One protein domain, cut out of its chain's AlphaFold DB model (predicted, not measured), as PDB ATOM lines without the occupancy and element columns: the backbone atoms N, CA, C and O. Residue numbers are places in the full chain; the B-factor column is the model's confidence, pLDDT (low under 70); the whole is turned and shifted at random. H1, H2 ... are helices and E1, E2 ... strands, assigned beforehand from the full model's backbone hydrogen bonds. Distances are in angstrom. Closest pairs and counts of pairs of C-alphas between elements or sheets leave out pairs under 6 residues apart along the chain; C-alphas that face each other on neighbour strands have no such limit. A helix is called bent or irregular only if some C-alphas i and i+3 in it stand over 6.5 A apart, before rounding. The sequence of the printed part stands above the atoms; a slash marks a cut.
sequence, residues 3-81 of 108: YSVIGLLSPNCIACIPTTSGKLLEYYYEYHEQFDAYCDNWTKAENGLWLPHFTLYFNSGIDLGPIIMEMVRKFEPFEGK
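What this domain is: This is residues 3 to 81 of the 108 residues of an uncharacterized protein of Garciella nitratireducens DSM 15102 (UniProt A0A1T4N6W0). A small wall of three antiparallel strands has the short helix H2 packed over one face, along its edge strand E1, while the kinked helix H1 stands well away from the sheet at the other end of the longest axis. From the sheet the chain goes out to H1 through residues 19 to 22 and comes back through the long stretch 39 to 53, which makes a wide open loop. The printed part has 79 residues with two named helices and three named strands, in the order E1, E2, H1, E3, H2, and the sheet runs E1, E2, E3, all antiparallel. The class is mixed, helices and strands. The whole is loose, with a radius of gyration of the C-alphas of 14.9 A, and flat, with spans of 42 by 30 by 14 A.

Where its parts are: The printed part begins with strand E1, residues 3 to 10, whose first C-alpha, that of Tyr 3, is at (193.785, 155.930, 161.111); it is 18.8 A from first to last C-alpha. After a tight link of two residues comes strand E2, residues 13 to 18, 15.7 A long. A tight link of four residues leads to helix H1, residues 23 to 38, 22.1 A long, with C-alpha 23 at (190.410, 169.260, 155.775). H1 has a kink of 52 degrees near residue 32, and it is irregular, with C-alphas 34 and 37 7.9 A apart. A long link, residues 39 to 53, leads to strand E3, residues 54 to 58, 10.8 A long. After a short link of six residues comes helix H2, residues 65 to 73, 13.6 A long, which ends with C-alpha 73 at (195.161, 142.674, 167.114). H2 is neither bent nor irregular, but only just: C-alphas 66 and 69 are 6.5 A apart.

How they stand to each other: In the sheet E1 and E3 are the edge strands and E2 is the inner strand. E1 and E2 form a hairpin and are antiparallel, at 147 degrees between their directions; N 7 and O 15 are 2.9 A apart and N 17 and O 5 are 3.1 A apart, both within hydrogen-bond range. E2 and E3 are antiparallel at 167 degrees, with N 14 and O 57 at 2.9 A and N 54 and O 16 at 3.0 A, also within hydrogen-bond range. H2 is on the sheet, at a height over the sheet of 9.0 A. It lies over E1 and runs along the strands, its line and that of E1 standing at 1 degrees on the local plane. The closest C-alphas of E1 and H2 are those of Ile 6 and Val 72, 6.2 A apart. The closest C-alphas of E2 and H2 are those of Ile 14 and Ile 68, 7.1 A apart. H1 is not on the sheet, with 1 pair of C-alphas within 10 A. H1 is apart from E1, and it is apart from H2. In the helix backbones 9 of 12 O i to N i+4 pairs are within hydrogen-bond range in H1, and 3 of 5 in H2.

The domain as a whole: The two C-alphas farthest apart are those of Gln 34 in H1 and Pro 66 in H2, at 42.0 A. The first and last printed C-alphas, those of Tyr 3 and Lys 81, are 10.7 A apart. The printed part has no cut, and the link from H1 to E3 is the long one. The mean pLDDT of the printed part is 92.4, and no printed residue is under 70.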
ATOM      1  N   TYR A   3     194.422 157.211 161.381       90.06
ATOM      2  CA  TYR A   3     193.785 155.930 161.111       90.06
ATOM      3  C   TYR A   3     194.095 154.992 162.268       90.06
ATOM      4  O   TYR A   3     195.153 154.371 162.315       90.06
ATOM      5  N   SER A   4     193.218 154.983 163.268       87.62
ATOM      6  CA  SER A   4     193.496 154.344 164.560       87.62
ATOM      7  C   SER A   4     192.752 153.040 164.789       87.62
ATOM      8  O   SER A   4     193.138 152.294 165.683       87.62
ATOM      9  N   VAL A   5     191.688 152.775 164.031       90.88
ATOM     10  CA  VAL A   5     190.820 151.620 164.261       90.88
ATOM     11  C   VAL A   5     190.352 151.003 162.953       90.88
ATOM     12  O   VAL A   5     190.066 151.697 161.977       90.88
ATOM     13  N   ILE A   6     190.219 149.683 162.975       95.06
ATOM     14  CA  ILE A   6     189.431 148.929 162.006       95.06
ATOM     15  C   ILE A   6     188.241 148.314 162.727       95.06
ATOM     16  O   ILE A   6     188.313 148.013 163.920       95.06
ATOM     17  N   GLY A   7     187.142 148.143 162.012       94.19
ATOM     18  CA  GLY A   7     185.906 147.623 162.565       94.19
ATOM     19  C   GLY A   7     185.007 147.056 161.483       94.19
ATOM     20  O   GLY A   7     185.364 147.012 160.305       94.19
ATOM     21  N   LEU A   8     183.832 146.612 161.908       94.62
ATOM     22  CA  LEU A   8     182.783 146.166 161.006       94.62
ATOM     23  C   LEU A   8     181.872 147.344 160.674       94.62
ATOM     24  O   LEU A   8     181.307 147.954 161.580       94.62
ATOM     25  N   LEU A   9     181.721 147.641 159.382       92.06
ATOM     26  CA  LEU A   9     180.682 148.554 158.891       92.06
ATOM     27  C   LEU A   9     179.326 147.829 158.798       92.06
ATOM     28  O   LEU A   9     178.265 148.408 159.003       92.06
ATOM     29  N   SER A  10     179.393 146.530 158.528       92.50
ATOM     30  CA  SER A  10     178.305 145.556 158.515       92.50
ATOM     31  C   SER A  10     178.905 144.177 158.831       92.50
ATOM     32  O   SER A  10     180.131 144.029 158.784       92.50
ATOM     33  N   PRO A  11     178.097 143.133 159.107       94.88
ATOM     34  CA  PRO A  11     178.628 141.792 159.379       94.88
ATOM     35  C   PRO A  11     179.555 141.246 158.280       94.88
ATOM     36  O   PRO A  11     180.411 140.418 158.549       94.88
ATOM     37  N   ASN A  12     179.416 141.737 157.048       96.56
ATOM     38  CA  ASN A  12     180.153 141.292 155.867       96.56
ATOM     39  C   ASN A  12     181.177 142.310 155.328       96.56
ATOM     40  O   ASN A  12     181.737 142.086 154.252       96.56
ATOM     41  N   CYS A  13     181.435 143.414 156.042       96.19
ATOM     42  CA  CYS A  13     182.358 144.465 155.609       96.19
ATOM     43  C   CYS A  13     183.298 144.894 156.740       96.19
ATOM     44  O   CYS A  13     182.856 145.474 157.735       96.19
ATOM     45  N   ILE A  14     184.597 144.657 156.559       96.38
ATOM     46  CA  ILE A  14     185.649 145.216 157.409       96.38
ATOM     47  C   ILE A  14     186.147 146.506 156.771       96.38
ATOM     48  O   ILE A  14     186.593 146.519 155.620       96.38
ATOM     49  N   ALA A  15     186.139 147.576 157.554       96.38
ATOM     50  CA  ALA A  15     186.607 148.882 157.137       96.38
ATOM     51  C   ALA A  15     187.542 149.484 158.182       96.38
ATOM     52  O   ALA A  15     187.470 149.175 159.373       96.38
ATOM     53  N   CYS A  16     188.413 150.377 157.737       94.94
ATOM     54  CA  CYS A  16     189.119 151.272 158.634       94.94
ATOM     55  C   CYS A  16     188.430 152.629 158.652       94.94
ATOM     56  O   CYS A  16     188.002 153.140 157.612       94.94
ATOM     57  N   ILE A  17     188.325 153.198 159.849       89.94
ATOM     58  CA  ILE A  17     187.556 154.410 160.098       89.94
ATOM     59  C   ILE A  17     188.546 155.487 160.564       89.94
ATOM     60  O   ILE A  17     189.077 155.388 161.678       89.94
ATOM     61  N   PRO A  18     188.872 156.486 159.722       88.94
ATOM     62  CA  PRO A  18     189.691 157.612 160.138       88.94
ATOM     63  C   PRO A  18     189.001 158.444 161.216       88.94
ATOM     64  O   PRO A  18     187.778 158.507 161.311       88.94
ATOM     65  N   THR A  19     189.800 159.186 161.978       85.31
ATOM     66  CA  THR A  19     189.271 160.343 162.705       85.31
ATOM     67  C   THR A  19     188.804 161.396 161.696       85.31
ATOM     68  O   THR A  19     189.623 161.933 160.945       85.31
ATOM     69  N   THR A  20     187.509 161.706 161.698       81.56
ATOM     70  CA  THR A  20     186.924 162.763 160.864       81.56
ATOM     71  C   THR A  20     187.241 164.130 161.460       81.56
ATOM     72  O   THR A  20     186.619 164.556 162.430       81.56
ATOM     73  N   SER A  21     188.238 164.820 160.915       82.00
ATOM     74  CA  SER A  21     188.599 166.171 161.352       82.00
ATOM     75  C   SER A  21     189.344 166.956 160.273       82.00
ATOM     76  O   SER A  21     189.845 166.391 159.296       82.00
ATOM     77  N   GLY A  22     189.427 168.277 160.470       84.88
ATOM     78  CA  GLY A  22     190.175 169.194 159.609       84.88
ATOM     79  C   GLY A  22     189.697 169.166 158.157       84.88
ATOM     80  O   GLY A  22     188.497 169.103 157.896       84.88
ATOM     81  N   LYS A  23     190.651 169.144 157.221       84.75
ATOM     82  CA  LYS A  23     190.410 169.260 155.775       84.75
ATOM     83  C   LYS A  23     189.383 168.280 155.203       84.75
ATOM     84  O   LYS A  23     188.634 168.662 154.320       84.75
ATOM     85  N   LEU A  24     189.301 167.045 155.707       86.56
ATOM     86  CA  LEU A  24     188.287 166.094 155.226       86.56
ATOM     87  C   LEU A  24     186.864 166.585 155.515       86.56
ATOM     88  O   LEU A  24     185.974 166.425 154.687       86.56
ATOM     89  N   LEU A  25     186.661 167.171 156.695       89.69
ATOM     90  CA  LEU A  25     185.370 167.710 157.090       89.69
ATOM     91  C   LEU A  25     185.060 169.014 156.338       89.69
ATOM     92  O   LEU A  25     183.914 169.235 155.966       89.69
ATOM     93  N   GLU A  26     186.078 169.838 156.070       90.69
ATOM     94  CA  GLU A  26     185.953 171.023 155.206       90.69
ATOM     95  C   GLU A  26     185.476 170.629 153.799       90.69
ATOM     96  O   GLU A  26     184.442 171.126 153.361       90.69
ATOM     97  N   TYR A  27     186.129 169.660 153.144       89.81
ATOM     98  CA  TYR A  27     185.719 169.199 151.809       89.81
ATOM     99  C   TYR A  27     184.318 168.591 151.782       89.81
ATOM    100  O   TYR A  27     183.590 168.778 150.811       89.81
ATOM    101  N   TYR A  28     183.926 167.876 152.839       92.25
ATOM    102  CA  TYR A  28     182.560 167.380 152.973       92.25
ATOM    103  C   TYR A  28     181.550 168.536 152.961       92.25
ATOM    104  O   TYR A  28     180.604 168.517 152.176       92.25
ATOM    105  N   TYR A  29     181.766 169.580 153.766       93.56
ATOM    106  CA  TYR A  29     180.849 170.719 153.796       93.56
ATOM    107  C   TYR A  29     180.855 171.531 152.496       93.56
ATOM    108  O   TYR A  29     179.781 171.874 152.013       93.56
ATOM    109  N   GLU A  30     182.024 171.782 151.901       93.69
ATOM    110  CA  GLU A  30     182.144 172.478 150.609       93.69
ATOM    111  C   GLU A  30     181.417 171.727 149.482       93.69
ATOM    112  O   GLU A  30     180.757 172.343 148.641       93.69
ATOM    113  N   TYR A  31     181.498 170.390 149.479       93.38
ATOM    114  CA  TYR A  31     180.758 169.556 148.536       93.38
ATOM    115  C   TYR A  31     179.244 169.712 148.727       93.38
ATOM    116  O   TYR A  31     178.523 169.948 147.758       93.38
ATOM    117  N   HIS A  32     178.754 169.631 149.966       96.12
ATOM    118  CA  HIS A  32     177.321 169.745 150.245       96.12
ATOM    119  C   HIS A  32     176.769 171.160 150.027       96.12
ATOM    120  O   HIS A  32     175.621 171.306 149.614       96.12
ATOM    121  N   GLU A  33     177.570 172.211 150.193       96.88
ATOM    122  CA  GLU A  33     177.144 173.574 149.853       96.88
ATOM    123  C   GLU A  33     176.764 173.710 148.367       96.88
ATOM    124  O   GLU A  33     175.809 174.407 148.025       96.88
ATOM    125  N   GLN A  34     177.481 173.013 147.481       96.25
ATOM    126  CA  GLN A  34     177.301 173.133 146.032       96.25
ATOM    127  C   GLN A  34     176.430 172.027 145.427       96.25
ATOM    128  O   GLN A  34     175.701 172.272 144.462       96.25
ATOM    129  N   PHE A  35     176.506 170.809 145.965       95.62
ATOM    130  CA  PHE A  35     176.017 169.605 145.291       95.62
ATOM    131  C   PHE A  35     175.026 168.771 146.113       95.62
ATOM    132  O   PHE A  35     174.594 167.720 145.636       95.62
ATOM    133  N   ASP A  36     174.592 169.218 147.299       96.62
ATOM    134  CA  ASP A  36     173.664 168.432 148.137       96.62
ATOM    135  C   ASP A  36     172.326 168.125 147.437       96.62
ATOM    136  O   ASP A  36     171.737 167.068 147.647       96.62
ATOM    137  N   ALA A  37     171.894 168.985 146.507       96.81
ATOM    138  CA  ALA A  37     170.704 168.754 145.684       96.81
ATOM    139  C   ALA A  37     170.790 167.502 144.782       96.81
ATOM    140  O   ALA A  37     169.752 166.994 144.360       96.81
ATOM    141  N   TYR A  38     171.998 167.010 144.490       95.50
ATOM    142  CA  TYR A  38     172.234 165.793 143.703       95.50
ATOM    143  C   TYR A  38     172.448 164.550 144.574       95.50
ATOM    144  O   TYR A  38     172.568 163.447 144.042       95.50
ATOM    145  N   CYS A  39     172.516 164.715 145.897       94.75
ATOM    146  CA  CYS A  39     172.746 163.613 146.817       94.75
ATOM    147  C   CYS A  39     171.486 162.762 147.001       94.75
ATOM    148  O   CYS A  39     170.355 163.254 147.006       94.75
ATOM    149  N   ASP A  40     171.704 161.466 147.187       94.00
ATOM    150  CA  ASP A  40     170.659 160.499 147.494       94.00
ATOM    151  C   ASP A  40     170.459 160.343 149.012       94.00
ATOM    152  O   ASP A  40     171.053 161.048 149.831       94.00
ATOM    153  N   ASN A  41     169.629 159.381 149.412       93.88
ATOM    154  CA  ASN A  41     169.346 159.134 150.825       93.88
ATOM    155  C   ASN A  41     170.592 158.765 151.650       93.88
ATOM    156  O   ASN A  41     170.575 158.965 152.861       93.88
ATOM    157  N   TRP A  42     171.651 158.239 151.035       89.94
ATOM    158  CA  TRP A  42     172.867 157.812 151.734       89.94
ATOM    159  C   TRP A  42     173.892 158.926 151.863       89.94
ATOM    160  O   TRP A  42     174.635 158.976 152.842       89.94
ATOM    161  N   THR A  43     173.940 159.796 150.862       91.56
ATOM    162  CA  THR A  43     174.984 160.809 150.730       91.56
ATOM    163  C   THR A  43     174.549 162.171 151.231       91.56
ATOM    164  O   THR A  43     175.411 162.959 151.591       91.56
ATOM    165  N   LYS A  44     173.246 162.456 151.315       95.56
ATOM    166  CA  LYS A  44     172.763 163.782 151.703       95.56
ATOM    167  C   LYS A  44     173.162 164.173 153.131       95.56
ATOM    168  O   LYS A  44     172.994 163.387 154.070       95.56
ATOM    169  N   ALA A  45     173.597 165.422 153.307       94.88
ATOM    170  CA  ALA A  45     174.108 165.905 154.586       94.88
ATOM    171  C   ALA A  45     173.073 165.861 155.722       94.88
ATOM    172  O   ALA A  45     173.414 165.488 156.846       94.88
ATOM    173  N   GLU A  46     171.808 166.196 155.437       95.81
ATOM    174  CA  GLU A  46     170.732 166.233 156.444       95.81
ATOM    175  C   GLU A  46     170.451 164.866 157.085       95.81
ATOM    176  O   GLU A  46     169.987 164.798 158.223       95.81
ATOM    177  N   ASN A  47     170.780 163.776 156.383       94.94
ATOM    178  CA  ASN A  47     170.551 162.420 156.869       94.94
ATOM    179  C   ASN A  47     171.632 161.962 157.858       94.94
ATOM    180  O   ASN A  47     171.415 160.997 158.589       94.94
ATOM    181  N   GLY A  48     172.795 162.625 157.888       92.50
ATOM    182  CA  GLY A  48     173.873 162.310 158.829       92.50
ATOM    183  C   GLY A  48     174.426 160.883 158.705       92.50
ATOM    184  O   GLY A  48     174.977 160.358 159.668       92.50
ATOM    185  N   LEU A  49     174.259 160.243 157.540       91.56
ATOM    186  CA  LEU A  49     174.693 158.863 157.288       91.56
ATOM    187  C   LEU A  49     176.134 158.764 156.777       91.56
ATOM    188  O   LEU A  49     176.671 157.663 156.652       91.56
ATOM    189  N   TRP A  50     176.776 159.900 156.495       90.38
ATOM    190  CA  TRP A  50     178.163 159.920 156.058       90.38
ATOM    191  C   TRP A  50     179.099 159.472 157.184       90.38
ATOM    192  O   TRP A  50     179.297 160.161 158.186       90.38
ATOM    193  N   LEU A  51     179.715 158.310 156.981       89.25
ATOM    194  CA  LEU A  51     180.792 157.786 157.805       89.25
ATOM    195  C   LEU A  51     182.014 157.585 156.904       89.25
ATOM    196  O   LEU A  51     182.031 156.619 156.137       89.25
ATOM    197  N   PRO A  52     183.031 158.462 156.948       89.69
ATOM    198  CA  PRO A  52     184.222 158.269 156.136       89.69
ATOM    199  C   PRO A  52     184.918 156.978 156.561       89.69
ATOM    200  O   PRO A  52     185.148 156.741 157.746       89.69
ATOM    201  N   HIS A  53     185.236 156.135 155.587       91.94
ATOM    202  CA  HIS A  53     185.891 154.852 155.800       91.94
ATOM    203  C   HIS A  53     186.594 154.394 154.521       91.94
ATOM    204  O   HIS A  53     186.350 154.920 153.437       91.94
ATOM    205  N   PHE A  54     187.453 153.388 154.650       90.25
ATOM    206  CA  PHE A  54     187.982 152.620 153.527       90.25
ATOM    207  C   PHE A  54     187.747 151.144 153.792       90.25
ATOM    208  O   PHE A  54     188.146 150.606 154.831       90.25
ATOM    209  N   THR A  55     187.073 150.497 152.848       94.38
ATOM    210  CA  THR A  55     186.823 149.060 152.881       94.38
ATOM    211  C   THR A  55     188.145 148.322 152.725       94.38
ATOM    212  O   THR A  55     188.857 148.504 151.741       94.38
ATOM    213  N   LEU A  56     188.472 147.483 153.704       94.50
ATOM    214  CA  LEU A  56     189.637 146.600 153.656       94.50
ATOM    215  C   LEU A  56     189.263 145.242 153.067       94.50
ATOM    216  O   LEU A  56     190.047 144.642 152.335       94.50
ATOM    217  N   TYR A  57     188.070 144.749 153.403       94.94
ATOM    218  CA  TYR A  57     187.564 143.481 152.903       94.94
ATOM    219  C   TYR A  57     186.037 143.446 152.951       94.94
ATOM    220  O   TYR A  57     185.434 143.809 153.961       94.94
ATOM    221  N   PHE A  58     185.422 142.961 151.875       94.81
ATOM    222  CA  PHE A  58     183.984 142.742 151.783       94.81
ATOM    223  C   PHE A  58     183.703 141.364 151.189       94.81
ATOM    224  O   PHE A  58     184.294 140.988 150.175       94.81
ATOM    225  N   ASN A  59     182.785 140.621 151.806       94.44
ATOM    226  CA  ASN A  59     182.295 139.363 151.253       94.44
ATOM    227  C   ASN A  59     180.848 139.113 151.672       94.44
ATOM    228  O   ASN A  59     180.577 138.743 152.811       94.44
ATOM    229  N   SER A  60     179.922 139.257 150.726       93.19
ATOM    230  CA  SER A  60     178.480 139.166 150.964       93.19
ATOM    231  C   SER A  60     177.999 137.829 151.540       93.19
ATOM    232  O   SER A  60     176.930 137.804 152.147       93.19
ATOM    233  N   GLY A  61     178.764 136.743 151.386       94.06
ATOM    234  CA  GLY A  61     178.398 135.403 151.855       94.06
ATOM    235  C   GLY A  61     178.991 134.991 153.204       94.06
ATOM    236  O   GLY A  61     178.759 133.858 153.625       94.06
ATOM    237  N   ILE A  62     179.777 135.849 153.863       94.06
ATOM    238  CA  ILE A  62     180.532 135.481 155.070       94.06
ATOM    239  C   ILE A  62     180.294 136.503 156.186       94.06
ATOM    240  O   ILE A  62     180.408 137.707 155.972       94.06
ATOM    241  N   ASP A  63     180.015 136.007 157.394       94.06
ATOM    242  CA  ASP A  63     180.107 136.807 158.617       94.06
ATOM    243  C   ASP A  63     181.580 136.966 159.017       94.06
ATOM    244  O   ASP A  63     182.286 135.993 159.299       94.06
ATOM    245  N   LEU A  64     182.050 138.209 159.016       95.25
ATOM    246  CA  LEU A  64     183.423 138.596 159.315       95.25
ATOM    247  C   LEU A  64     183.654 138.879 160.805       95.25
ATOM    248  O   LEU A  64     184.797 139.137 161.198       95.25
ATOM    249  N   GLY A  65     182.618 138.781 161.646       92.94
ATOM    250  CA  GLY A  65     182.704 138.880 163.108       92.94
ATOM    251  C   GLY A  65     183.832 138.054 163.741       92.94
ATOM    252  O   GLY A  65     184.596 138.588 164.547       92.94
ATOM    253  N   PRO A  66     184.022 136.781 163.359       91.50
ATOM    254  CA  PRO A  66     185.124 135.975 163.882       91.50
ATOM    255  C   PRO A  66     186.520 136.451 163.439       91.50
ATOM    256  O   PRO A  66     187.499 136.215 164.142       91.50
ATOM    257  N   ILE A  67     186.628 137.112 162.281       91.38
ATOM    258  CA  ILE A  67     187.909 137.497 161.662       91.38
ATOM    259  C   ILE A  67     188.391 138.856 162.179       91.38
ATOM    260  O   ILE A  67     189.593 139.047 162.385       91.38
ATOM    261  N   ILE A  68     187.472 139.798 162.428       94.31
ATOM    262  CA  ILE A  68     187.837 141.174 162.796       94.31
ATOM    263  C   ILE A  68     188.694 141.234 164.066       94.31
ATOM    264  O   ILE A  68     189.619 142.037 164.127       94.31
ATOM    265  N   MET A  69     188.471 140.349 165.045       89.94
ATOM    266  CA  MET A  69     189.275 140.316 166.273       89.94
ATOM    267  C   MET A  69     190.764 140.076 165.999       89.94
ATOM    268  O   MET A  69     191.617 140.743 166.584       89.94
ATOM    269  N   GLU A  70     191.084 139.147 165.099       92.31
ATOM    270  CA  GLU A  70     192.469 138.837 164.737       92.31
ATOM    271  C   GLU A  70     193.101 139.948 163.898       92.31
ATOM    272  O   GLU A  70     194.287 140.243 164.056       92.31
ATOM    273  N   MET A  71     192.313 140.607 163.047       93.88
ATOM    274  CA  MET A  71     192.793 141.759 162.285       93.88
ATOM    275  C   MET A  71     193.072 142.959 163.194       93.88
ATOM    276  O   MET A  71     194.125 143.575 163.063       93.88
ATOM    277  N   VAL A  72     192.180 143.264 164.147       93.50
ATOM    278  CA  VAL A  72     192.347 144.383 165.095       93.50
ATOM    279  C   VAL A  72     193.622 144.211 165.918       93.50
ATOM    280  O   VAL A  72     194.359 145.172 166.103       93.50
ATOM    281  N   ARG A  73     193.930 142.983 166.360       92.81
ATOM    282  CA  ARG A  73     195.161 142.674 167.114       92.81
ATOM    283  C   ARG A  73     196.451 142.956 166.344       92.81
ATOM    284  O   ARG A  73     197.491 143.118 166.972       92.81
ATOM    285  N   LYS A  74     196.391 142.950 165.014       93.75
ATOM    286  CA  LYS A  74     197.536 143.159 164.118       93.75
ATOM    287  C   LYS A  74     197.508 144.524 163.437       93.75
ATOM    288  O   LYS A  74     198.377 144.806 162.617       93.75
ATOM    289  N   PHE A  75     196.483 145.327 163.701       93.62
ATOM    290  CA  PHE A  75     196.340 146.623 163.070       93.62
ATOM    291  C   PHE A  75     197.282 147.620 163.736       93.62
ATOM    292  O   PHE A  75     197.152 147.908 164.923       93.62
ATOM    293  N   GLU A  76     198.192 148.171 162.945       94.06
ATOM    294  CA  GLU A  76     199.090 149.234 163.374       94.06
ATOM    295  C   GLU A  76     198.507 150.589 162.948       94.06
ATOM    296  O   GLU A  76     198.339 150.834 161.748       94.06
ATOM    297  N   PRO A  77     198.179 151.481 163.901       93.06
ATOM    298  CA  PRO A  77     197.707 152.819 163.588       93.06
ATOM    299  C   PRO A  77     198.702 153.611 162.745       93.06
ATOM    300  O   PRO A  77     199.909 153.569 162.979       93.06
ATOM    301  N   PHE A  78     198.183 154.418 161.826       92.75
ATOM    302  CA  PHE A  78     199.010 155.263 160.968       92.75
ATOM    303  C   PHE A  78     198.389 156.642 160.746       92.75
ATOM    304  O   PHE A  78     197.225 156.903 161.066       92.75
ATOM    305  N   GLU A  79     199.190 157.548 160.197       90.44
ATOM    306  CA  GLU A  79     198.757 158.879 159.789       90.44
ATOM    307  C   GLU A  79     198.826 159.011 158.272       90.44
ATOM    308  O   GLU A  79     199.685 158.425 157.616       90.44
ATOM    309  N   GLY A  80     197.914 159.797 157.708       87.38
ATOM    310  CA  GLY A  80     197.938 160.127 156.290       87.38
ATOM    311  C   GLY A  80     197.444 161.537 156.013       87.38
ATOM    312  O   GLY A  80     196.743 162.159 156.821       87.38
ATOM    313  N   LYS A  81     197.820 162.037 154.840       86.81
ATOM    314  CA  LYS A  81     197.450 163.353 154.322       86.81
ATOM    315  C   LYS A  81     196.616 163.169 153.059       86.81
ATOM    316  O   LYS A  81     196.976 162.367 152.203       86.81
TER     317      LYS A  81